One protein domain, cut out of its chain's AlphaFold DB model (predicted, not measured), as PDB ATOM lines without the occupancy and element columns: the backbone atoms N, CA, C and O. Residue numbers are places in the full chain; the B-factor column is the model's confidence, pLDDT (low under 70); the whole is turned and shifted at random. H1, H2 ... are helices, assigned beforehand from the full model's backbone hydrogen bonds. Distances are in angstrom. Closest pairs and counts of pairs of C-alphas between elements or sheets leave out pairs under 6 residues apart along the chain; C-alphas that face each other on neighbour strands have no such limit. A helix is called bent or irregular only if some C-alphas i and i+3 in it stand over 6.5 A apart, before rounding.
ATOM      1  N   SER A 376     -71.787  -3.846  31.051       90.81
ATOM      2  CA  SER A 376     -72.350  -2.485  31.022       90.81
ATOM      3  C   SER A 376     -71.332  -1.353  30.808       90.81
ATOM      4  O   SER A 376     -71.434  -0.619  29.828       90.81
ATOM      5  N   VAL A 377     -70.334  -1.232  31.690       94.50
ATOM      6  CA  VAL A 377     -69.363  -0.131  31.703       94.50
ATOM      7  C   VAL A 377     -68.471  -0.155  30.463       94.50
ATOM      8  O   VAL A 377     -68.336   0.855  29.776       94.50
ATOM      9  N   MET A 378     -67.904  -1.322  30.143       93.19
ATOM     10  CA  MET A 378     -67.016  -1.513  28.991       93.19
ATOM     11  C   MET A 378     -67.697  -1.062  27.694       93.19
ATOM     12  O   MET A 378     -67.166  -0.256  26.928       93.19
ATOM     13  N   TYR A 379     -68.910  -1.557  27.461       92.75
ATOM     14  CA  TYR A 379     -69.631  -1.320  26.217       92.75
ATOM     15  C   TYR A 379     -70.236   0.085  26.138       92.75
ATOM     16  O   TYR A 379     -70.233   0.680  25.058       92.75
ATOM     17  N   CYS A 380     -70.648   0.669  27.268       96.25
ATOM     18  CA  CYS A 380     -71.009   2.086  27.318       96.25
ATOM     19  C   CYS A 380     -69.807   2.992  27.021       96.25
ATOM     20  O   CYS A 380     -69.981   4.002  26.347       96.25
ATOM     21  N   GLY A 381     -68.586   2.620  27.425       95.88
ATOM     22  CA  GLY A 381     -67.368   3.351  27.056       95.88
ATOM     23  C   GLY A 381     -67.126   3.363  25.543       95.88
ATOM     24  O   GLY A 381     -66.827   4.406  24.957       95.88
ATOM     25  N   HIS A 382     -67.348   2.227  24.874       95.69
ATOM     26  CA  HIS A 382     -67.318   2.162  23.410       95.69
ATOM     27  C   HIS A 382     -68.374   3.063  22.763       95.69
ATOM     28  O   HIS A 382     -68.061   3.785  21.811       95.69
ATOM     29  N   PHE A 383     -69.607   3.012  23.268       96.88
ATOM     30  CA  PHE A 383     -70.711   3.837  22.783       96.88
ATOM     31  C   PHE A 383     -70.420   5.331  22.951       96.88
ATOM     32  O   PHE A 383     -70.493   6.081  21.977       96.88
ATOM     33  N   TYR A 384     -69.993   5.741  24.146       96.81
ATOM     34  CA  TYR A 384     -69.640   7.118  24.468       96.81
ATOM     35  C   TYR A 384     -68.548   7.669  23.544       96.81
ATOM     36  O   TYR A 384     -68.709   8.740  22.954       96.81
ATOM     37  N   ASN A 385     -67.469   6.908  23.327       95.75
ATOM     38  CA  ASN A 385     -66.427   7.307  22.382       95.75
ATOM     39  C   ASN A 385     -66.991   7.508  20.963       95.75
ATOM     40  O   ASN A 385     -66.672   8.500  20.308       95.75
ATOM     41  N   ALA A 386     -67.841   6.594  20.485       94.69
ATOM     42  CA  ALA A 386     -68.413   6.686  19.145       94.69
ATOM     43  C   ALA A 386     -69.293   7.934  18.966       94.69
ATOM     44  O   ALA A 386     -69.148   8.634  17.963       94.69
ATOM     45  N   VAL A 387     -70.161   8.255  19.934       95.12
ATOM     46  CA  VAL A 387     -71.044   9.433  19.840       95.12
ATOM     47  C   VAL A 387     -70.282  10.750  19.980       95.12
ATOM     48  O   VAL A 387     -70.600  11.710  19.274       95.12
ATOM     49  N   ARG A 388     -69.220  10.792  20.800       94.50
ATOM     50  CA  ARG A 388     -68.325  11.958  20.894       94.50
ATOM     51  C   ARG A 388     -67.567  12.186  19.588       94.50
ATOM     52  O   ARG A 388     -67.571  13.300  19.073       94.50
ATOM     53  N   LYS A 389     -66.984  11.138  18.994       92.44
ATOM     54  CA  LYS A 389     -66.282  11.241  17.699       92.44
ATOM     55  C   LYS A 389     -67.222  11.560  16.536       92.44
ATOM     56  O   LYS A 389     -66.824  12.264  15.613       92.44
ATOM     57  N   ALA A 390     -68.475  11.116  16.604       90.50
ATOM     58  CA  ALA A 390     -69.514  11.482  15.645       90.50
ATOM     59  C   ALA A 390     -70.091  12.899  15.855       90.50
ATOM     60  O   ALA A 390     -70.941  13.311  15.070       90.50
ATOM     61  N   LYS A 391     -69.645  13.641  16.885       93.12
ATOM     62  CA  LYS A 391     -70.162  14.972  17.264       93.12
ATOM     63  C   LYS A 391     -71.676  14.983  17.522       93.12
ATOM     64  O   LYS A 391     -72.354  15.960  17.227       93.12
ATOM     65  N   LEU A 392     -72.198  13.879  18.062       93.56
ATOM     66  CA  LEU A 392     -73.621  13.704  18.384       93.56
ATOM     67  C   LEU A 392     -73.949  13.993  19.848       93.56
ATOM     68  O   LEU A 392     -75.118  14.039  20.206       93.56
ATOM     69  N   LEU A 393     -72.932  14.172  20.686       93.25
ATOM     70  CA  LEU A 393     -73.095  14.493  22.094       93.25
ATOM     71  C   LEU A 393     -72.343  15.801  22.395       93.25
ATOM     72  O   LEU A 393     -71.107  15.785  22.396       93.25
ATOM     73  N   PRO A 394     -73.060  16.921  22.608       88.12
ATOM     74  CA  PRO A 394     -72.437  18.218  22.875       88.12
ATOM     75  C   PRO A 394     -71.705  18.270  24.221       88.12
ATOM     76  O   PRO A 394     -70.612  18.824  24.303       88.12
ATOM     77  N   GLN A 395     -72.293  17.686  25.269       88.56
ATOM     78  CA  GLN A 395     -71.750  17.713  26.630       88.56
ATOM     79  C   GLN A 395     -70.895  16.475  26.929       88.56
ATOM     80  O   GLN A 395     -71.154  15.380  26.428       88.56
ATOM     81  N   LYS A 396     -69.863  16.628  27.765       90.69
ATOM     82  CA  LYS A 396     -69.045  15.492  28.216       90.69
ATOM     83  C   LYS A 396     -69.823  14.679  29.254       90.69
ATOM     84  O   LYS A 396     -70.495  15.240  30.113       90.69
ATOM     85  N   TRP A 397     -69.706  13.354  29.194       93.44
ATOM     86  CA  TRP A 397     -70.168  12.470  30.261       93.44
ATOM     87  C   TRP A 397     -69.060  12.363  31.313       93.44
ATOM     88  O   TRP A 397     -68.139  11.558  31.173       93.44
ATOM     89  N   SER A 398     -69.146  13.197  32.348       90.56
ATOM     90  CA  SER A 398     -68.089  13.394  33.343       90.56
ATOM     91  C   SER A 398     -67.605  12.095  33.998       90.56
ATOM     92  O   SER A 398     -66.398  11.863  34.051       90.56
ATOM     93  N   ASP A 399     -68.512  11.210  34.424       91.62
ATOM     94  CA  ASP A 399     -68.135   9.946  35.073       91.62
ATOM     95  C   ASP A 399     -67.372   9.002  34.121       91.62
ATOM     96  O   ASP A 399     -66.432   8.323  34.538       91.62
ATOM     97  N   MET A 400     -67.721   8.976  32.827       94.25
ATOM     98  CA  MET A 400     -67.001   8.170  31.830       94.25
ATOM     99  C   MET A 400     -65.643   8.780  31.461       94.25
ATOM    100  O   MET A 400     -64.680   8.042  31.260       94.25
ATOM    101  N   GLU A 401     -65.533  10.111  31.415       91.94
ATOM    102  CA  GLU A 401     -64.237  10.786  31.250       91.94
ATOM    103  C   GLU A 401     -63.304  10.495  32.431       91.94
ATOM    104  O   GLU A 401     -62.139  10.154  32.222       91.94
ATOM    105  N   LEU A 402     -63.821  10.534  33.666       88.44
ATOM    106  CA  LEU A 402     -63.056  10.142  34.849       88.44
ATOM    107  C   LEU A 402     -62.638   8.667  34.766       88.44
ATOM    108  O   LEU A 402     -61.478   8.341  35.028       88.44
ATOM    109  N   ALA A 403     -63.543   7.774  34.350       91.06
ATOM    110  CA  ALA A 403     -63.214   6.366  34.152       91.06
ATOM    111  C   ALA A 403     -62.068   6.191  33.139       91.06
ATOM    112  O   ALA A 403     -61.128   5.446  33.415       91.06
ATOM    113  N   PHE A 404     -62.079   6.907  32.008       90.81
ATOM    114  CA  PHE A 404     -60.966   6.897  31.051       90.81
ATOM    115  C   PHE A 404     -59.679   7.501  31.615       90.81
ATOM    116  O   PHE A 404     -58.602   6.970  31.340       90.81
ATOM    117  N   ALA A 405     -59.759   8.570  32.408       86.50
ATOM    118  CA  ALA A 405     -58.591   9.200  33.020       86.50
ATOM    119  C   ALA A 405     -57.895   8.261  34.019       86.50
ATOM    120  O   ALA A 405     -56.671   8.115  33.982       86.50
ATOM    121  N   ILE A 406     -58.680   7.578  34.857       85.19
ATOM    122  CA  ILE A 406     -58.200   6.627  35.865       85.19
ATOM    123  C   ILE A 406     -57.639   5.352  35.210       85.19
ATOM    124  O   ILE A 406     -56.581   4.858  35.599       85.19
ATOM    125  N   ARG A 407     -58.353   4.794  34.228       83.88
ATOM    126  CA  ARG A 407     -58.066   3.477  33.627       83.88
ATOM    127  C   ARG A 407     -57.058   3.521  32.493       83.88
ATOM    128  O   ARG A 407     -56.323   2.567  32.267       83.88
ATOM    129  N   GLY A 408     -57.102   4.613  31.746       84.44
ATOM    130  CA  GLY A 408     -56.572   4.697  30.404       84.44
ATOM    131  C   GLY A 408     -57.464   4.057  29.340       84.44
ATOM    132  O   GLY A 408     -58.255   3.144  29.581       84.44
ATOM    133  N   TYR A 409     -57.324   4.555  28.115       86.31
ATOM    134  CA  TYR A 409     -58.068   4.078  26.951       86.31
ATOM    135  C   TYR A 409     -57.746   2.620  26.602       86.31
ATOM    136  O   TYR A 409     -58.597   1.903  26.086       86.31
ATOM    137  N   GLU A 410     -56.533   2.170  26.903       86.94
ATOM    138  CA  GLU A 410     -56.023   0.819  26.679       86.94
ATOM    139  C   GLU A 410     -56.784  -0.276  27.441       86.94
ATOM    140  O   GLU A 410     -56.775  -1.439  27.019       86.94
ATOM    141  N   ASP A 411     -57.461   0.080  28.535       87.50
ATOM    142  CA  ASP A 411     -58.312  -0.833  29.299       87.50
ATOM    143  C   ASP A 411     -59.651  -1.071  28.588       87.50
ATOM    144  O   ASP A 411     -60.177  -2.182  28.659       87.50
ATOM    145  N   PHE A 412     -60.150  -0.087  27.830       90.06
ATOM    146  CA  PHE A 412     -61.409  -0.169  27.083       90.06
ATOM    147  C   PHE A 412     -61.211  -0.642  25.637       90.06
ATOM    148  O   PHE A 412     -61.943  -1.495  25.141       90.06
ATOM    149  N   PHE A 413     -60.191  -0.128  24.950       89.88
ATOM    150  CA  PHE A 413     -60.008  -0.301  23.512       89.88
ATOM    151  C   PHE A 413     -58.804  -1.187  23.178       89.88
ATOM    152  O   PHE A 413     -57.785  -1.211  23.863       89.88
ATOM    153  N   VAL A 414     -58.897  -1.916  22.061       82.69
ATOM    154  CA  VAL A 414     -57.724  -2.562  21.456       82.69
ATOM    155  C   VAL A 414     -57.050  -1.578  20.509       82.69
ATOM    156  O   VAL A 414     -57.575  -1.294  19.430       82.69
ATOM    157  N   GLY A 415     -55.880  -1.087  20.919       81.81
ATOM    158  CA  GLY A 415     -55.187   0.018  20.258       81.81
ATOM    159  C   GLY A 415     -55.692   1.369  20.765       81.81
ATOM    160  O   GLY A 415     -56.159   1.473  21.894       81.81
ATOM    161  N   SER A 416     -55.607   2.403  19.928       85.94
ATOM    162  CA  SER A 416     -56.176   3.720  20.239       85.94
ATOM    163  C   SER A 416     -57.709   3.655  20.410       85.94
ATOM    164  O   SER A 416     -58.330   2.628  20.119       85.94
ATOM    165  N   PRO A 417     -58.380   4.730  20.844       90.50
ATOM    166  CA  PRO A 417     -59.821   4.859  20.657       90.50
ATOM    167  C   PRO A 417     -60.172   4.909  19.157       90.50
ATOM    168  O   PRO A 417     -59.468   5.570  18.386       90.50
ATOM    169  N   PRO A 418     -61.208   4.192  18.689       91.75
ATOM    170  CA  PRO A 418     -61.627   4.274  17.292       91.75
ATOM    171  C   PRO A 418     -62.213   5.653  16.973       91.75
ATOM    172  O   PRO A 418     -62.857   6.260  17.825       91.75
ATOM    173  N   SER A 419     -62.042   6.117  15.733       89.81
ATOM    174  CA  SER A 419     -62.583   7.397  15.239       89.81
ATOM    175  C   SER A 419     -63.482   7.260  14.007       89.81
ATOM    176  O   SER A 419     -64.086   8.242  13.585       89.81
ATOM    177  N   GLN A 420     -63.572   6.060  13.426       86.56
ATOM    178  CA  GLN A 420     -64.331   5.793  12.206       86.56
ATOM    179  C   GLN A 420     -65.421   4.736  12.456       86.56
ATOM    180  O   GLN A 420     -65.157   3.765  13.174       86.56
ATOM    181  N   PRO A 421     -66.612   4.857  11.831       83.81
ATOM    182  CA  PRO A 421     -67.725   3.918  12.012       83.81
ATOM    183  C   PRO A 421     -67.367   2.438  11.821       83.81
ATOM    184  O   PRO A 421     -67.782   1.579  12.598       83.81
ATOM    185  N   GLU A 422     -66.551   2.134  10.812       80.62
ATOM    186  CA  GLU A 422     -66.112   0.769  10.493       80.62
ATOM    187  C   GLU A 422     -65.241   0.155  11.600       80.62
ATOM    188  O   GLU A 422     -65.310  -1.047  11.877       80.62
ATOM    189  N   ASP A 423     -64.463   0.996  12.279       87.81
ATOM    190  CA  ASP A 423     -63.613   0.593  13.388       87.81
ATOM    191  C   ASP A 423     -64.398   0.394  14.688       87.81
ATOM    192  O   ASP A 423     -63.975  -0.417  15.516       87.81
ATOM    193  N   TYR A 424     -65.545   1.063  14.872       90.19
ATOM    194  CA  TYR A 424     -66.380   0.897  16.070       90.19
ATOM    195  C   TYR A 424     -66.841  -0.549  16.230       90.19
ATOM    196  O   TYR A 424     -66.557  -1.170  17.256       90.19
ATOM    197  N   VAL A 425     -67.460  -1.127  15.190       87.06
ATOM    198  CA  VAL A 425     -67.930  -2.525  15.227       87.06
ATOM    199  C   VAL A 425     -66.764  -3.487  15.430       87.06
ATOM    200  O   VAL A 425     -66.854  -4.427  16.218       87.06
ATOM    201  N   LYS A 426     -65.650  -3.260  14.728       86.81
ATOM    202  CA  LYS A 426     -64.467  -4.120  14.806       86.81
ATOM    203  C   LYS A 426     -63.874  -4.134  16.214       86.81
ATOM    204  O   LYS A 426     -63.657  -5.211  16.764       86.81
ATOM    205  N   ARG A 427     -63.608  -2.962  16.804       89.19
ATOM    206  CA  ARG A 427     -63.004  -2.867  18.145       89.19
ATOM    207  C   ARG A 427     -63.969  -3.361  19.221       89.19
ATOM    208  O   ARG A 427     -63.520  -4.043  20.134       89.19
ATOM    209  N   PHE A 428     -65.270  -3.118  19.057       90.12
ATOM    210  CA  PHE A 428     -66.310  -3.674  19.921       90.12
ATOM    211  C   PHE A 428     -66.326  -5.210  19.901       90.12
ATOM    212  O   PHE A 428     -66.267  -5.846  20.947       90.12
ATOM    213  N   LEU A 429     -66.325  -5.829  18.715       86.94
ATOM    214  CA  LEU A 429     -66.297  -7.290  18.583       86.94
ATOM    215  C   LEU A 429     -65.032  -7.915  19.176       86.94
ATOM    216  O   LEU A 429     -65.085  -9.027  19.696       86.94
ATOM    217  N   ILE A 430     -63.891  -7.222  19.104       88.00
ATOM    218  CA  ILE A 430     -62.660  -7.685  19.752       88.00
ATOM    219  C   ILE A 430     -62.783  -7.576  21.279       88.00
ATOM    220  O   ILE A 430     -62.408  -8.519  21.973       88.00
ATOM    221  N   ALA A 431     -63.341  -6.479  21.804       88.56
ATOM    222  CA  ALA A 431     -63.606  -6.322  23.236       88.56
ATOM    223  C   ALA A 431     -64.585  -7.385  23.765       88.56
ATOM    224  O   ALA A 431     -64.390  -7.906  24.855       88.56
ATOM    225  N   LEU A 432     -65.555  -7.811  22.952       86.44
ATOM    226  CA  LEU A 432     -66.471  -8.917  23.252       86.44
ATOM    227  C   LEU A 432     -65.790 -10.308  23.257       86.44
ATOM    228  O   LEU A 432     -66.405 -11.318  23.597       86.44
ATOM    229  N   GLY A 433     -64.511 -10.390  22.875       86.62
ATOM    230  CA  GLY A 433     -63.732 -11.630  22.847       86.62
ATOM    231  C   GLY A 433     -63.584 -12.250  21.459       86.62
ATOM    232  O   GLY A 433     -63.204 -13.414  21.336       86.62
ATOM    233  N   GLY A 434     -63.861 -11.503  20.391       85.69
ATOM    234  CA  GLY A 434     -63.537 -11.892  19.021       85.69
ATOM    235  C   GLY A 434     -62.035 -11.806  18.734       85.69
ATOM    236  O   GLY A 434     -61.359 -10.851  19.111       85.69
ATOM    237  N   SER A 435     -61.482 -12.791  18.026       83.44
ATOM    238  CA  SER A 435     -60.075 -12.750  17.618       83.44
ATOM    239  C   SER A 435     -59.834 -11.720  16.509       83.44
ATOM    240  O   SER A 435     -60.600 -11.633  15.545       83.44
ATOM    241  N   ALA A 436     -58.719 -10.986  16.589       81.12
ATOM    242  CA  ALA A 436     -58.313 -10.016  15.567       81.12
ATOM    243  C   ALA A 436     -58.115 -10.657  14.176       81.12
ATOM    244  O   ALA A 436     -58.267  -9.981  13.157       81.12
ATOM    245  N   VAL A 437     -57.845 -11.971  14.120       80.12
ATOM    246  CA  VAL A 437     -57.686 -12.728  12.864       80.12
ATOM    247  C   VAL A 437     -58.943 -12.695  11.994       80.12
ATOM    248  O   VAL A 437     -58.835 -12.762  10.773       80.12
ATOM    249  N   ASN A 438     -60.120 -12.500  12.601       76.19
ATOM    250  CA  ASN A 438     -61.395 -12.356  11.896       76.19
ATOM    251  C   ASN A 438     -61.442 -11.113  10.983       76.19
ATOM    252  O   ASN A 438     -62.301 -10.997  10.103       76.19
ATOM    253  N   PHE A 439     -60.528 -10.165  11.195       74.94
ATOM    254  CA  PHE A 439     -60.483  -8.882  10.501       74.94
ATOM    255  C   PHE A 439     -59.222  -8.711   9.637       74.94
ATOM    256  O   PHE A 439     -58.981  -7.618   9.130       74.94
ATOM    257  N   ALA A 440     -58.433  -9.774   9.432       69.88
ATOM    258  CA  ALA A 440     -57.271  -9.755   8.543       69.88
ATOM    259  C   ALA A 440     -57.684  -9.801   7.054       69.88
ATOM    260  O   ALA A 440     -58.652 -10.456   6.671       69.88
ATOM    261  N   VAL A 452     -63.788 -16.668  14.883       79.19
ATOM    262  CA  VAL A 452     -62.824 -17.275  15.807       79.19
ATOM    263  C   VAL A 452     -62.868 -16.506  17.123       79.19
ATOM    264  O   VAL A 452     -62.654 -15.288  17.136       79.19
ATOM    265  N   LYS A 453     -63.132 -17.199  18.233       83.69
ATOM    266  CA  LYS A 453     -63.046 -16.613  19.575       83.69
ATOM    267  C   LYS A 453     -61.581 -16.402  19.965       83.69
ATOM    268  O   LYS A 453     -60.711 -17.195  19.613       83.69
ATOM    269  N   SER A 454     -61.309 -15.312  20.667       84.12
ATOM    270  CA  SER A 454     -60.018 -15.047  21.293       84.12
ATOM    271  C   SER A 454     -59.772 -16.064  22.405       84.12
ATOM    272  O   SER A 454     -60.659 -16.311  23.221       84.12
ATOM    273  N   SER A 455     -58.558 -16.610  22.488       83.62
ATOM    274  CA  SER A 455     -58.147 -17.443  23.628       83.62
ATOM    275  C   SER A 455     -58.075 -16.658  24.940       83.62
ATOM    276  O   SER A 455     -58.124 -17.257  26.005       83.62
ATOM    277  N   ARG A 456     -57.980 -15.322  24.868       82.62
ATOM    278  CA  ARG A 456     -57.975 -14.423  26.032       82.62
ATOM    279  C   ARG A 456     -59.378 -14.074  26.540       82.62
ATOM    280  O   ARG A 456     -59.481 -13.411  27.560       82.62
ATOM    281  N   GLY A 457     -60.432 -14.500  25.840       85.06
ATOM    282  CA  GLY A 457     -61.812 -14.156  26.184       85.06
ATOM    283  C   GLY A 457     -62.161 -12.680  25.939       85.06
ATOM    284  O   GLY A 457     -61.417 -11.986  25.231       85.06
ATOM    285  N   PRO A 458     -63.316 -12.224  26.462       86.38
ATOM    286  CA  PRO A 458     -63.702 -10.817  26.477       86.38
ATOM    287  C   PRO A 458     -62.702  -9.962  27.252       86.38
ATOM    288  O   PRO A 458     -61.990 -10.437  28.136       86.38
ATOM    289  N   ARG A 459     -62.652  -8.681  26.909       89.50
ATOM    290  CA  ARG A 459     -61.869  -7.688  27.631       89.50
ATOM    291  C   ARG A 459     -62.571  -7.345  28.941       89.50
ATOM    292  O   ARG A 459     -63.772  -7.092  28.952       89.50
ATOM    293  N   SER A 460     -61.784  -7.283  30.007       89.56
ATOM    294  CA  SER A 460     -62.255  -7.014  31.360       89.56
ATOM    295  C   SER A 460     -61.457  -5.873  31.976       89.56
ATOM    296  O   SER A 460     -60.250  -5.759  31.758       89.56
ATOM    297  N   LEU A 461     -62.137  -5.048  32.766       91.62
ATOM    298  CA  LEU A 461     -61.519  -4.072  33.651       91.62
ATOM    299  C   LEU A 461     -60.728  -4.798  34.746       91.62
ATOM    300  O   LEU A 461     -61.133  -5.866  35.207       91.62
ATOM    301  N   ARG A 462     -59.601  -4.223  35.165       89.88
ATOM    302  CA  ARG A 462     -58.731  -4.779  36.216       89.88
ATOM    303  C   ARG A 462     -58.973  -4.118  37.576       89.88
ATOM    304  O   ARG A 462     -59.601  -3.065  37.658       89.88
ATOM    305  N   GLU A 463     -58.486  -4.709  38.653       89.38
ATOM    306  CA  GLU A 463     -58.359  -3.970  39.915       89.38
ATOM    307  C   GLU A 463     -57.308  -2.850  39.734       89.38
ATOM    308  O   GLU A 463     -56.388  -2.989  38.922       89.38
ATOM    309  N   LEU A 533     -70.310   0.461  41.099       95.19
ATOM    310  CA  LEU A 533     -71.668  -0.075  41.244       95.19
ATOM    311  C   LEU A 533     -72.722   0.968  40.858       95.19
ATOM    312  O   LEU A 533     -73.645   0.662  40.098       95.19
ATOM    313  N   THR A 534     -72.569   2.212  41.314       94.19
ATOM    314  CA  THR A 534     -73.425   3.321  40.862       94.19
ATOM    315  C   THR A 534     -73.245   3.571  39.374       94.19
ATOM    316  O   THR A 534     -74.238   3.655  38.645       94.19
ATOM    317  N   PHE A 535     -71.996   3.582  38.899       95.12
ATOM    318  CA  PHE A 535     -71.706   3.756  37.481       95.12
ATOM    319  C   PHE A 535     -72.332   2.661  36.614       95.12
ATOM    320  O   PHE A 535     -72.907   2.935  35.561       95.12
ATOM    321  N   HIS A 536     -72.289   1.416  37.085       95.25
ATOM    322  CA  HIS A 536     -72.959   0.297  36.445       95.25
ATOM    323  C   HIS A 536     -74.471   0.509  36.345       95.25
ATOM    324  O   HIS A 536     -75.019   0.362  35.255       95.25
ATOM    325  N   ARG A 537     -75.151   0.888  37.440       94.44
ATOM    326  CA  ARG A 537     -76.607   1.119  37.416       94.44
ATOM    327  C   ARG A 537     -76.982   2.215  36.418       94.44
ATOM    328  O   ARG A 537     -78.004   2.098  35.744       94.44
ATOM    329  N   PHE A 538     -76.156   3.257  36.288       94.56
ATOM    330  CA  PHE A 538     -76.322   4.258  35.234       94.56
ATOM    331  C   PHE A 538     -76.159   3.642  33.839       94.56
ATOM    332  O   PHE A 538     -77.062   3.756  33.010       94.56
ATOM    333  N   CYS A 539     -75.040   2.953  33.588       96.19
ATOM    334  CA  CYS A 539     -74.750   2.318  32.300       96.19
ATOM    335  C   CYS A 539     -75.867   1.350  31.888       96.19
ATOM    336  O   CYS A 539     -76.265   1.310  30.730       96.19
ATOM    337  N   TRP A 540     -76.415   0.594  32.839       95.06
ATOM    338  CA  TRP A 540     -77.510  -0.331  32.579       95.06
ATOM    339  C   TRP A 540     -78.799   0.392  32.183       95.06
ATOM    340  O   TRP A 540     -79.415   0.035  31.181       95.06
ATOM    341  N   ARG A 541     -79.178   1.462  32.900       94.88
ATOM    342  CA  ARG A 541     -80.333   2.302  32.530       94.88
ATOM    343  C   ARG A 541     -80.174   2.915  31.143       94.88
ATOM    344  O   ARG A 541     -81.140   2.926  30.383       94.88
ATOM    345  N   LEU A 542     -78.969   3.372  30.806       96.62
ATOM    346  CA  LEU A 542     -78.654   3.883  29.475       96.62
ATOM    347  C   LEU A 542     -78.887   2.811  28.406       96.62
ATOM    348  O   LEU A 542     -79.562   3.073  27.415       96.62
ATOM    349  N   LEU A 543     -78.378   1.594  28.613       96.25
ATOM    350  CA  LEU A 543     -78.565   0.492  27.667       96.25
ATOM    351  C   LEU A 543     -80.043   0.109  27.503       96.25
ATOM    352  O   LEU A 543     -80.471  -0.126  26.373       96.25
ATOM    353  N   CYS A 544     -80.828   0.096  28.587       94.31
ATOM    354  CA  CYS A 544     -82.278  -0.103  28.513       94.31
ATOM    355  C   CYS A 544     -82.954   1.004  27.692       94.31
ATOM    356  O   CYS A 544     -83.659   0.699  26.734       94.31
ATOM    357  N   GLY A 545     -82.679   2.277  27.994       96.25
ATOM    358  CA  GLY A 545     -83.266   3.405  27.266       96.25
ATOM    359  C   GLY A 545     -82.905   3.404  25.778       96.25
ATOM    360  O   GLY A 545     -83.756   3.663  24.925       96.25
ATOM    361  N   ILE A 546     -81.663   3.037  25.449       96.38
ATOM    362  CA  ILE A 546     -81.205   2.857  24.070       96.38
ATOM    363  C   ILE A 546     -81.971   1.719  23.383       96.38
ATOM    364  O   ILE A 546     -82.452   1.905  22.265       96.38
ATOM    365  N   LYS A 547     -82.088   0.552  24.032       94.94
ATOM    366  CA  LYS A 547     -82.825  -0.603  23.495       94.94
ATOM    367  C   LYS A 547     -84.275  -0.233  23.201       94.94
ATOM    368  O   LYS A 547     -84.748  -0.537  22.109       94.94
ATOM    369  N   ASP A 548     -84.948   0.423  24.141       95.12
ATOM    370  CA  ASP A 548     -86.363   0.779  24.023       95.12
ATOM    371  C   ASP A 548     -86.583   1.798  22.897       95.12
ATOM    372  O   ASP A 548     -87.436   1.598  22.035       95.12
ATOM    373  N   THR A 549     -85.742   2.835  22.833       96.62
ATOM    374  CA  THR A 549     -85.822   3.887  21.803       96.62
ATOM    375  C   THR A 549     -85.517   3.352  20.402       96.62
ATOM    376  O   THR A 549     -86.160   3.731  19.424       96.62
ATOM    377  N   CYS A 550     -84.547   2.441  20.284       95.00
ATOM    378  CA  CYS A 550     -84.101   1.902  18.997       95.00
ATOM    379  C   CYS A 550     -84.828   0.610  18.583       95.00
ATOM    380  O   CYS A 550     -84.491   0.040  17.541       95.00
ATOM    381  N   CYS A 551     -85.790   0.127  19.379       93.31
ATOM    382  CA  CYS A 551     -86.353  -1.219  19.261       93.31
ATOM    383  C   CYS A 551     -86.897  -1.508  17.858       93.31
ATOM    384  O   CYS A 551     -86.417  -2.428  17.198       93.31
ATOM    385  N   ASP A 552     -87.816  -0.680  17.357       92.62
ATOM    386  CA  ASP A 552     -88.472  -0.895  16.060       92.62
ATOM    387  C   ASP A 552     -87.461  -1.004  14.908       92.62
ATOM    388  O   ASP A 552     -87.548  -1.894  14.056       92.62
ATOM    389  N   GLN A 553     -86.448  -0.133  14.915       92.25
ATOM    390  CA  GLN A 553     -85.404  -0.091  13.888       92.25
ATOM    391  C   GLN A 553     -84.506  -1.333  13.959       92.25
ATOM    392  O   GLN A 553     -84.196  -1.948  12.935       92.25
ATOM    393  N   LEU A 554     -84.100  -1.734  15.166       92.00
ATOM    394  CA  LEU A 554     -83.248  -2.904  15.373       92.00
ATOM    395  C   LEU A 554     -83.995  -4.212  15.073       92.00
ATOM    396  O   LEU A 554     -83.426  -5.102  14.439       92.00
ATOM    397  N   VAL A 555     -85.280  -4.307  15.422       92.75
ATOM    398  CA  VAL A 555     -86.141  -5.449  15.085       92.75
ATOM    399  C   VAL A 555     -86.313  -5.577  13.573       92.75
ATOM    400  O   VAL A 555     -86.204  -6.682  13.037       92.75
ATOM    401  N   GLN A 556     -86.500  -4.466  12.859       90.81
ATOM    402  CA  GLN A 556     -86.568  -4.474  11.397       90.81
ATOM    403  C   GLN A 556     -85.257  -4.976  10.763       90.81
ATOM    404  O   GLN A 556     -85.284  -5.753   9.806       90.81
ATOM    405  N   MET A 557     -84.102  -4.568  11.300       89.38
ATOM    406  CA  MET A 557     -82.788  -4.922  10.745       89.38
ATOM    407  C   MET A 557     -82.307  -6.331  11.114       89.38
ATOM    408  O   MET A 557     -81.662  -6.986  10.292       89.38
ATOM    409  N   TYR A 558     -82.582  -6.807  12.330       89.38
ATOM    410  CA  TYR A 558     -81.988  -8.034  12.888       89.38
ATOM    411  C   TYR A 558     -83.027  -9.107  13.262       89.38
ATOM    412  O   TYR A 558     -82.696 -10.294  13.324       89.38
ATOM    413  N   GLY A 559     -84.303  -8.738  13.379       89.75
ATOM    414  CA  GLY A 559     -85.394  -9.583  13.865       89.75
ATOM    415  C   GLY A 559     -85.731  -9.339  15.340       89.75
ATOM    416  O   GLY A 559     -84.930  -8.734  16.043       89.75
ATOM    417  N   PRO A 560     -86.894  -9.828  15.807       88.19
ATOM    418  CA  PRO A 560     -87.350  -9.624  17.186       88.19
ATOM    419  C   PRO A 560     -86.398 -10.239  18.220       88.19
ATOM    420  O   PRO A 560     -86.132  -9.625  19.245       88.19
ATOM    421  N   ASP A 561     -85.783 -11.375  17.892       87.50
ATOM    422  CA  ASP A 561     -84.902 -12.126  18.796       87.50
ATOM    423  C   ASP A 561     -83.421 -11.715  18.645       87.50
ATOM    424  O   ASP A 561     -82.517 -12.553  18.651       87.50
ATOM    425  N   TYR A 562     -83.142 -10.429  18.386       87.25
ATOM    426  CA  TYR A 562     -81.758  -9.933  18.281       87.25
ATOM    427  C   TYR A 562     -81.066  -9.812  19.649       87.25
ATOM    428  O   TYR A 562     -79.838  -9.905  19.728       87.25
ATOM    429  N   ILE A 563     -81.865  -9.650  20.703       87.94
ATOM    430  CA  ILE A 563     -81.508  -9.802  22.113       87.94
ATOM    431  C   ILE A 563     -82.448 -10.880  22.649       87.94
ATOM    432  O   ILE A 563     -83.649 -10.644  22.751       87.94
ATOM    433  N   GLU A 564     -81.909 -12.065  22.919       82.38
ATOM    434  CA  GLU A 564     -82.684 -13.219  23.398       82.38
ATOM    435  C   GLU A 564     -82.869 -13.155  24.919       82.38
ATOM    436  O   GLU A 564     -83.981 -13.308  25.414       82.38
ATOM    437  N   ASP A 565     -81.792 -12.815  25.632       80.75
ATOM    438  CA  ASP A 565     -81.741 -12.758  27.094       80.75
ATOM    439  C   ASP A 565     -81.136 -11.432  27.571       80.75
ATOM    440  O   ASP A 565     -80.425 -10.739  26.832       80.75
ATOM    441  N   GLU A 566     -81.339 -11.097  28.844       75.88
ATOM    442  CA  GLU A 566     -80.805  -9.872  29.458       75.88
ATOM    443  C   GLU A 566     -79.273  -9.791  29.413       75.88
ATOM    444  O   GLU A 566     -78.716  -8.704  29.256       75.88
ATOM    445  N   ASN A 567     -78.586 -10.937  29.420       79.50
ATOM    446  CA  ASN A 567     -77.124 -11.054  29.289       79.50
ATOM    447  C   ASN A 567     -76.614 -10.419  27.988       79.50
ATOM    448  O   ASN A 567     -75.443 -10.056  27.883       79.50
ATOM    449  N   GLN A 568     -77.485 -10.319  26.979       85.88
ATOM    450  CA  GLN A 568     -77.173  -9.781  25.662       85.88
ATOM    451  C   GLN A 568     -77.518  -8.292  25.539       85.88
ATOM    452  O   GLN A 568     -77.182  -7.693  24.517       85.88
ATOM    453  N   LEU A 569     -78.142  -7.666  26.550       90.56
ATOM    454  CA  LEU A 569     -78.496  -6.242  26.513       90.56
ATOM    455  C   LEU A 569     -77.308  -5.353  26.108       90.56
ATOM    456  O   LEU A 569     -77.477  -4.523  25.212       90.56
ATOM    457  N   PRO A 570     -76.088  -5.536  26.647       90.69
ATOM    458  CA  PRO A 570     -74.973  -4.683  26.257       90.69
ATOM    459  C   PRO A 570     -74.543  -4.826  24.786       90.69
ATOM    460  O   PRO A 570     -73.850  -3.955  24.256       90.69
ATOM    461  N   PHE A 571     -74.971  -5.884  24.085       90.88
ATOM    462  CA  PHE A 571     -74.690  -6.073  22.657       90.88
ATOM    463  C   PHE A 571     -75.495  -5.122  21.772       90.88
ATOM    464  O   PHE A 571     -75.142  -4.956  20.602       90.88
ATOM    465  N   VAL A 572     -76.506  -4.431  22.321       94.06
ATOM    466  CA  VAL A 572     -77.231  -3.352  21.630       94.06
ATOM    467  C   VAL A 572     -76.267  -2.325  21.023       94.06
ATOM    468  O   VAL A 572     -76.461  -1.901  19.888       94.06
ATOM    469  N   VAL A 573     -75.151  -2.031  21.700       94.62
ATOM    470  CA  VAL A 573     -74.091  -1.138  21.201       94.62
ATOM    471  C   VAL A 573     -73.471  -1.664  19.902       94.62
ATOM    472  O   VAL A 573     -73.283  -0.916  18.942       94.62
ATOM    473  N   GLY A 574     -73.197  -2.969  19.830       91.38
ATOM    474  CA  GLY A 574     -72.672  -3.614  18.629       91.38
ATOM    475  C   GLY A 574     -73.662  -3.582  17.463       91.38
ATOM    476  O   GLY A 574     -73.256  -3.322  16.326       91.38
ATOM    477  N   TYR A 575     -74.953  -3.780  17.738       91.62
ATOM    478  CA  TYR A 575     -76.016  -3.657  16.737       91.62
ATOM    479  C   TYR A 575     -76.159  -2.222  16.216       91.62
ATOM    480  O   TYR A 575     -76.258  -2.018  15.006       91.62
ATOM    481  N   ILE A 576     -76.062  -1.220  17.094       92.50
ATOM    482  CA  ILE A 576     -76.067   0.200  16.717       92.50
ATOM    483  C   ILE A 576     -74.895   0.514  15.793       92.50
ATOM    484  O   ILE A 576     -75.095   1.069  14.712       92.50
ATOM    485  N   PHE A 577     -73.678   0.096  16.141       91.88
ATOM    486  CA  PHE A 577     -72.520   0.308  15.272       91.88
ATOM    487  C   PHE A 577     -72.676  -0.404  13.920       91.88
ATOM    488  O   PHE A 577     -72.303   0.133  12.877       91.88
ATOM    489  N   ALA A 578     -73.252  -1.607  13.912       87.94
ATOM    490  CA  ALA A 578     -73.468  -2.365  12.686       87.94
ATOM    491  C   ALA A 578     -74.603  -1.802  11.809       87.94
ATOM    492  O   ALA A 578     -74.600  -2.016  10.594       87.94
ATOM    493  N   SER A 579     -75.543  -1.042  12.376       87.50
ATOM    494  CA  SER A 579     -76.570  -0.335  11.600       87.50
ATOM    495  C   SER A 579     -75.957   0.727  10.675       87.50
ATOM    496  O   SER A 579     -76.370   0.851   9.520       87.50
ATOM    497  N   ALA A 580     -74.883   1.379  11.134       85.62
ATOM    498  CA  ALA A 580     -74.159   2.432  10.426       85.62
ATOM    499  C   ALA A 580     -73.079   1.914   9.460       85.62
ATOM    500  O   ALA A 580     -72.334   2.706   8.885       85.62
ATOM    501  N   THR A 581     -72.975   0.595   9.252       82.25
ATOM    502  CA  THR A 581     -71.994   0.000   8.332       82.25
ATOM    503  C   THR A 581     -72.607  -1.107   7.470       82.25
ATOM    504  O   THR A 581     -73.644  -1.688   7.791       82.25
ATOM    505  N   ASN A 582     -71.922  -1.454   6.375       72.56
ATOM    506  CA  ASN A 582     -72.252  -2.613   5.532       72.56
ATOM    507  C   ASN A 582     -71.722  -3.945   6.103       72.56
ATOM    508  O   ASN A 582     -71.637  -4.955   5.395       72.56
ATOM    509  N   THR A 583     -71.292  -3.978   7.370       68.56
ATOM    510  CA  THR A 583     -70.619  -5.162   7.899       68.56
ATOM    511  C   THR A 583     -71.617  -6.289   8.165       68.56
ATOM    512  O   THR A 583     -72.461  -6.232   9.054       68.56
ATOM    513  N   ARG A 584     -71.494  -7.380   7.403       63.84
ATOM    514  CA  ARG A 584     -72.200  -8.646   7.684       63.84
ATOM    515  C   ARG A 584     -71.387  -9.579   8.597       63.84
ATOM    516  O   ARG A 584     -71.765 -10.729   8.817       63.84
ATOM    517  N   ARG A 585     -70.250  -9.102   9.126       63.44
ATOM    518  CA  ARG A 585     -69.284  -9.860   9.948       63.44
ATOM    519  C   ARG A 585     -69.649  -9.883  11.440       63.44
ATOM    520  O   ARG A 585     -68.789  -9.696  12.288       63.44
ATOM    521  N   LEU A 586     -70.923 -10.119  11.749       63.06
ATOM    522  CA  LEU A 586     -71.436 -10.275  13.122       63.06
ATOM    523  C   LEU A 586     -71.559 -11.755  13.542       63.06
ATOM    524  O   LEU A 586     -71.637 -12.080  14.727       63.06
ATOM    525  N   ALA A 587     -71.550 -12.657  12.553       55.22
ATOM    526  CA  ALA A 587     -71.880 -14.072  12.692       55.22
ATOM    527  C   ALA A 587     -70.988 -14.823  13.698       55.22
ATOM    528  O   ALA A 587     -69.806 -15.051  13.446       55.22
ATOM    529  N   GLY A 588     -71.579 -15.284  14.802       60.25
ATOM    530  CA  GLY A 588     -70.906 -16.060  15.853       60.25
ATOM    531  C   GLY A 588     -70.855 -15.359  17.213       60.25
ATOM    532  O   GLY A 588     -70.670 -16.038  18.217       60.25
ATOM    533  N   PHE A 589     -71.066 -14.039  17.244       63.09
ATOM    534  CA  PHE A 589     -71.227 -13.252  18.475       63.09
ATOM    535  C   PHE A 589     -72.558 -12.490  18.519       63.09
ATOM    536  O   PHE A 589     -73.104 -12.299  19.596       63.09
ATOM    537  N   MET A 590     -73.090 -12.077  17.364       77.56
ATOM    538  CA  MET A 590     -74.357 -11.345  17.236       77.56
ATOM    539  C   MET A 590     -75.153 -11.838  16.014       77.56
ATOM    540  O   MET A 590     -74.602 -12.496  15.118       77.56
ATOM    541  N   LYS A 591     -76.454 -11.523  15.948       81.25
ATOM    542  CA  LYS A 591     -77.295 -11.849  14.783       81.25
ATOM    543  C   LYS A 591     -76.819 -11.098  13.539       81.25
ATOM    544  O   LYS A 591     -76.340  -9.968  13.595       81.25
ATOM    545  N   ILE A 592     -76.955 -11.745  12.384       78.88
ATOM    546  CA  ILE A 592     -76.586 -11.154  11.096       78.88
ATOM    547  C   ILE A 592     -77.697 -10.199  10.655       78.88
ATOM    548  O   ILE A 592     -78.875 -10.545  10.722       78.88
ATOM    549  N   LYS A 593     -77.304  -9.024  10.160       80.50
ATOM    550  CA  LYS A 593     -78.202  -8.037   9.553       80.50
ATOM    551  C   LYS A 593     -78.981  -8.664   8.389       80.50
ATOM    552  O   LYS A 593     -78.375  -9.249   7.488       80.50
ATOM    553  N   LYS A 594     -80.312  -8.570   8.428       82.25
ATOM    554  CA  LYS A 594     -81.230  -9.109   7.410       82.25
ATOM    555  C   LYS A 594     -81.417  -8.156   6.230       82.25
ATOM    556  O   LYS A 594     -81.792  -8.604   5.150       82.25
ATOM    557  N   THR A 595     -81.142  -6.870   6.434       77.25
ATOM    558  CA  THR A 595     -81.262  -5.813   5.427       77.25
ATOM    559  C   THR A 595     -79.885  -5.295   5.003       77.25
ATOM    560  O   THR A 595     -78.919  -5.357   5.763       77.25
ATOM    561  N   ASP A 596     -79.797  -4.753   3.786       76.12
ATOM    562  CA  ASP A 596     -78.614  -4.018   3.301       76.12
ATOM    563  C   ASP A 596     -78.663  -2.521   3.630       76.12
ATOM    564  O   ASP A 596     -77.825  -1.740   3.187       76.12
ATOM    565  N   GLU A 597     -79.649  -2.105   4.422       78.62
ATOM    566  CA  GLU A 597     -79.850  -0.711   4.788       78.62
ATOM    567  C   GLU A 597     -78.742  -0.225   5.723       78.62
ATOM    568  O   GLU A 597     -78.574  -0.748   6.823       78.62
ATOM    569  N   VAL A 598     -77.999   0.800   5.314       81.06
ATOM    570  CA  VAL A 598     -77.034   1.501   6.169       81.06
ATOM    571  C   VAL A 598     -77.636   2.825   6.594       81.06
ATOM    572  O   VAL A 598     -77.989   3.644   5.749       81.06
ATOM    573  N   THR A 599     -77.735   3.051   7.901       84.50
ATOM    574  CA  THR A 599     -78.339   4.272   8.436       84.50
ATOM    575  C   THR A 599     -77.616   4.747   9.688       84.50
ATOM    576  O   THR A 599     -77.229   3.961  10.547       84.50
ATOM    577  N   SER A 600     -77.439   6.063   9.794       86.31
ATOM    578  CA  SER A 600     -76.959   6.725  11.010       86.31
ATOM    579  C   SER A 600     -78.096   7.075  11.970       86.31
ATOM    580  O   SER A 600     -77.827   7.565  13.064       86.31
ATOM    581  N   LYS A 601     -79.361   6.836  11.586       90.50
ATOM    582  CA  LYS A 601     -80.531   7.173  12.406       90.50
ATOM    583  C   LYS A 601     -80.487   6.476  13.766       90.50
ATOM    584  O   LYS A 601     -80.542   7.172  14.764       90.50
ATOM    585  N   VAL A 602     -80.234   5.166  13.799       92.06
ATOM    586  CA  VAL A 602     -80.137   4.400  15.056       92.06
ATOM    587  C   VAL A 602     -79.069   4.984  15.994       92.06
ATOM    588  O   VAL A 602     -79.270   5.075  17.197       92.06
ATOM    589  N   VAL A 603     -77.925   5.417  15.446       92.38
ATOM    590  CA  VAL A 603     -76.838   6.023  16.235       92.38
ATOM    591  C   VAL A 603     -77.255   7.382  16.808       92.38
ATOM    592  O   VAL A 603     -76.891   7.691  17.937       92.38
ATOM    593  N   ARG A 604     -78.011   8.186  16.048       94.56
ATOM    594  CA  ARG A 604     -78.531   9.484  16.509       94.56
ATOM    595  C   ARG A 604     -79.596   9.317  17.587       94.56
ATOM    596  O   ARG A 604     -79.465   9.942  18.629       94.56
ATOM    597  N   ASP A 605     -80.567   8.437  17.362       95.25
ATOM    598  CA  ASP A 605     -81.647   8.165  18.314       95.25
ATOM    599  C   ASP A 605     -81.060   7.617  19.635       95.25
ATOM    600  O   ASP A 605     -81.425   8.054  20.721       95.25
ATOM    601  N   ALA A 606     -80.053   6.734  19.561       96.25
ATOM    602  CA  ALA A 606     -79.324   6.275  20.744       96.25
ATOM    603  C   ALA A 606     -78.515   7.393  21.432       96.25
ATOM    604  O   ALA A 606     -78.417   7.417  22.660       96.25
ATOM    605  N   ALA A 607     -77.895   8.299  20.665       96.44
ATOM    606  CA  ALA A 607     -77.127   9.416  21.219       96.44
ATOM    607  C   ALA A 607     -78.024  10.412  21.970       96.44
ATOM    608  O   ALA A 607     -77.609  10.915  23.012       96.44
ATOM    609  N   GLU A 608     -79.251  10.632  21.492       96.38
ATOM    610  CA  GLU A 608     -80.252  11.474  22.155       96.38
ATOM    611  C   GLU A 608     -80.603  10.943  23.552       96.38
ATOM    612  O   GLU A 608     -80.660  11.719  24.503       96.38
ATOM    613  N   VAL A 609     -80.718   9.618  23.726       96.88
ATOM    614  CA  VAL A 609     -80.933   9.008  25.054       96.88
ATOM    615  C   VAL A 609     -79.810   9.383  26.024       96.88
ATOM    616  O   VAL A 609     -80.076   9.809  27.148       96.88
ATOM    617  N   LEU A 610     -78.547   9.257  25.596       96.31
ATOM    618  CA  LEU A 610     -77.410   9.640  26.435       96.31
ATOM    619  C   LEU A 610     -77.393  11.143  26.713       96.31
ATOM    620  O   LEU A 610     -77.121  11.543  27.842       96.31
ATOM    621  N   GLN A 611     -77.698  11.966  25.709       95.19
ATOM    622  CA  GLN A 611     -77.764  13.414  25.863       95.19
ATOM    623  C   GLN A 611     -78.783  13.809  26.936       95.19
ATOM    624  O   GLN A 611     -78.418  14.511  27.874       95.19
ATOM    625  N   VAL A 612     -80.012  13.291  26.857       94.44
ATOM    626  CA  VAL A 612     -81.073  13.561  27.841       94.44
ATOM    627  C   VAL A 612     -80.644  13.137  29.248       94.44
ATOM    628  O   VAL A 612     -80.870  13.864  30.213       94.44
ATOM    629  N   MET A 613     -79.991  11.979  29.386       93.31
ATOM    630  CA  MET A 613     -79.507  11.510  30.688       93.31
ATOM    631  C   MET A 613     -78.389  12.393  31.259       93.31
ATOM    632  O   MET A 613     -78.383  12.666  32.460       93.31
ATOM    633  N   VAL A 614     -77.446  12.845  30.428       90.94
ATOM    634  CA  VAL A 614     -76.354  13.735  30.856       90.94
ATOM    635  C   VAL A 614     -76.890  15.123  31.217       90.94
ATOM    636  O   VAL A 614     -76.532  15.643  32.267       90.94
ATOM    637  N   GLU A 615     -77.804  15.684  30.420       88.62
ATOM    638  CA  GLU A 615     -78.445  16.984  30.682       88.62
ATOM    639  C   GLU A 615     -79.299  16.978  31.956       88.62
ATOM    640  O   GLU A 615     -79.362  17.978  32.668       88.62
ATOM    641  N   ALA A 616     -79.903  15.835  32.295       87.31
ATOM    642  CA  ALA A 616     -80.590  15.635  33.570       87.31
ATOM    643  C   ALA A 616     -79.629  15.517  34.772       87.31
ATOM    644  O   ALA A 616     -80.074  15.329  35.906       87.31
ATOM    645  N   GLY A 617     -78.315  15.594  34.540       80.38
ATOM    646  CA  GLY A 617     -77.286  15.445  35.556       80.38
ATOM    647  C   GLY A 617     -77.104  14.004  36.012       80.38
ATOM    648  O   GLY A 617     -76.617  13.777  37.099       80.38
ATOM    649  N   ALA A 618     -77.509  12.980  35.269       78.00
ATOM    650  CA  ALA A 618     -77.260  11.612  35.727       78.00
ATOM    651  C   ALA A 618     -75.812  11.143  35.415       78.00
ATOM    652  O   ALA A 618     -75.382  10.112  35.922       78.00
ATOM    653  N   GLY A 619     -75.049  11.898  34.608       76.69
ATOM    654  CA  GLY A 619     -73.702  11.536  34.138       76.69
ATOM    655  C   GLY A 619     -72.517  11.956  35.025       76.69
ATOM    656  O   GLY A 619     -71.370  11.724  34.651       76.69
ATOM    657  N   ASP A 620     -72.755  12.605  36.155       81.81
ATOM    658  CA  ASP A 620     -71.732  13.076  37.101       81.81
ATOM    659  C   ASP A 620     -72.049  12.637  38.543       81.81
ATOM    660  O   ASP A 620     -71.630  13.278  39.506       81.81
ATOM    661  N   MET A 621     -72.833  11.567  38.710       78.56
ATOM    662  CA  MET A 621     -73.241  11.066  40.025       78.56
ATOM    663  C   MET A 621     -72.043  10.540  40.817       78.56
ATOM    664  O   MET A 621     -71.924  10.830  42.002       78.56
ATOM    665  N   VAL A 622     -71.126   9.811  40.169       79.12
ATOM    666  CA  VAL A 622     -69.934   9.277  40.852       79.12
ATOM    667  C   VAL A 622     -69.029  10.425  41.298       79.12
ATOM    668  O   VAL A 622     -68.581  10.466  42.442       79.12
ATOM    669  N   LEU A 623     -68.812  11.400  40.416       70.31
ATOM    670  CA  LEU A 623     -68.027  12.596  40.716       70.31
ATOM    671  C   LEU A 623     -68.635  13.457  41.834       70.31
ATOM    672  O   LEU A 623     -67.921  13.837  42.766       70.31
ATOM    673  N   ARG A 624     -69.935  13.767  41.761       64.25
ATOM    674  CA  ARG A 624     -70.601  14.657  42.726       64.25
ATOM    675  C   ARG A 624     -70.762  14.022  44.098       64.25
ATOM    676  O   ARG A 624     -70.466  14.682  45.091       64.25
ATOM    677  N   ASP A 625     -71.194  12.765  44.153       62.88
ATOM    678  CA  ASP A 625     -71.570  12.129  45.418       62.88
ATOM    679  C   ASP A 625     -70.354  11.642  46.223       62.88
ATOM    680  O   ASP A 625     -70.453  11.506  47.443       62.88
ATOM    681  N   GLN A 626     -69.202  11.394  45.579       59.00
ATOM    682  CA  GLN A 626     -68.019  10.857  46.265       59.00
ATOM    683  C   GLN A 626     -66.815  11.794  46.344       59.00
ATOM    684  O   GLN A 626     -66.075  11.714  47.323       59.00
ATOM    685  N   LEU A 627     -66.570  12.645  45.341       56.12
ATOM    686  CA  LEU A 627     -65.332  13.432  45.292       56.12
ATOM    687  C   LEU A 627     -65.518  14.876  45.779       56.12
ATOM    688  O   LEU A 627     -64.551  15.469  46.241       56.12
ATOM    689  N   GLY A 628     -66.733  15.436  45.750       45.19
ATOM    690  CA  GLY A 628     -67.025  16.751  46.347       45.19
ATOM    691  C   GLY A 628     -66.255  17.938  45.737       45.19
ATOM    692  O   GLY A 628     -66.176  18.995  46.362       45.19
TER     693      GLY A 628
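AT A GLANCE: This is residues 376 to 440, 452 to 463 and 533 to 628 of the 648 residues of an uncharacterized protein of Ophiobolus disseminans (UniProt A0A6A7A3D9). Three helices, H1, H4 and H7, make a small up-and-down bundle with their centres in a triangle, and the long H6, with H8 side by side with it, packs across H1 and H7. H9 packs on H2 and on residues 534 to 538 of H6 at one end of the long axis, while the loop of residues 580 to 600 wanders at the other end. The printed part has 173 residues with nine named helices, H1 to H9 in order, and no named strand; the class is all helix. It is compact, with a radius of gyration of the C-alphas of 15.4 A and spans of 48 by 35 by 29 A.

IN THESE COORDINATES: H1, residues 376 to 389, begins with C-alpha 376 at (-72.350, -2.485, 31.022) and is 20.1 A long. H2 has residues 398 to 407, H3 409 to 412, H4 421 to 431 and H5 436 to 439. H6, residues 533 to 558, is 31.2 A long, with C-alpha 533 at (-71.668, -0.075, 41.244) and a kink of 72 degrees near residue 552. H7, residues 566 to 579, is 20.7 A long; H8, residues 601 to 615, is 20.8 A long. H9, residues 618 to 627, ends with C-alpha 627 at (-65.332, 13.432, 45.292). Three helices are irregular: C-alphas 549 and 552 of H6 are 7.9 A apart, 567 and 570 of H7 7.4 A, and 619 and 622 of H9 8.0 A.

HOW THE PARTS SIT: In the bundle, each helix running against the one before it, H1 and H4 touch at a shallow tilt of 18 degrees, opposite ways, with C-alphas 386 and 424 closest at 6.9 A. H4 touches residues 574 to 578 of H7, opposite ways; their closest C-alphas, 425 and 577, are 5.4 A apart. Residues 376 to 380 of H1 touch H6 at a steep tilt of 67 degrees, C-alphas 376 and 539 being closest at 5.5 A. H6 and H8 touch at a shallow tilt of 25 degrees, opposite ways, with C-alphas 546 and 606 closest at 5.1 A. H9 touches H2, with C-alphas 620 and 399 closest at 5.2 A. H3 only just touches H1, with 3 pairs of C-alphas within 8 A, the closest being 412 and 378 at 6.1 A. H5 is close to H4 but not clearly touching, C-alphas 436 and 430 being closest at 6.5 A. In H1, H2 and H8 every O i to N i+4 pair is within hydrogen-bond range; H4 has 5 of 7, H6 20 of 22, H7 5 of 10 and H9 4 of 6, while H3 and H5 are too short for such a pair.

THE WHOLE: The C-alphas farthest apart, Asp 596 and Gly 628, are 49.2 A apart. Residues 441 to 451 and 464 to 532 are not printed; the C-alpha gaps are 11.8 A from 440 to 452 and 13.9 A from 463 to 533. The link from H7 to H8, 21 residues, is long. Mean pLDDT of the printed part is 86.7; residues 440, 583 to 589 and 624 to 628 are under 70.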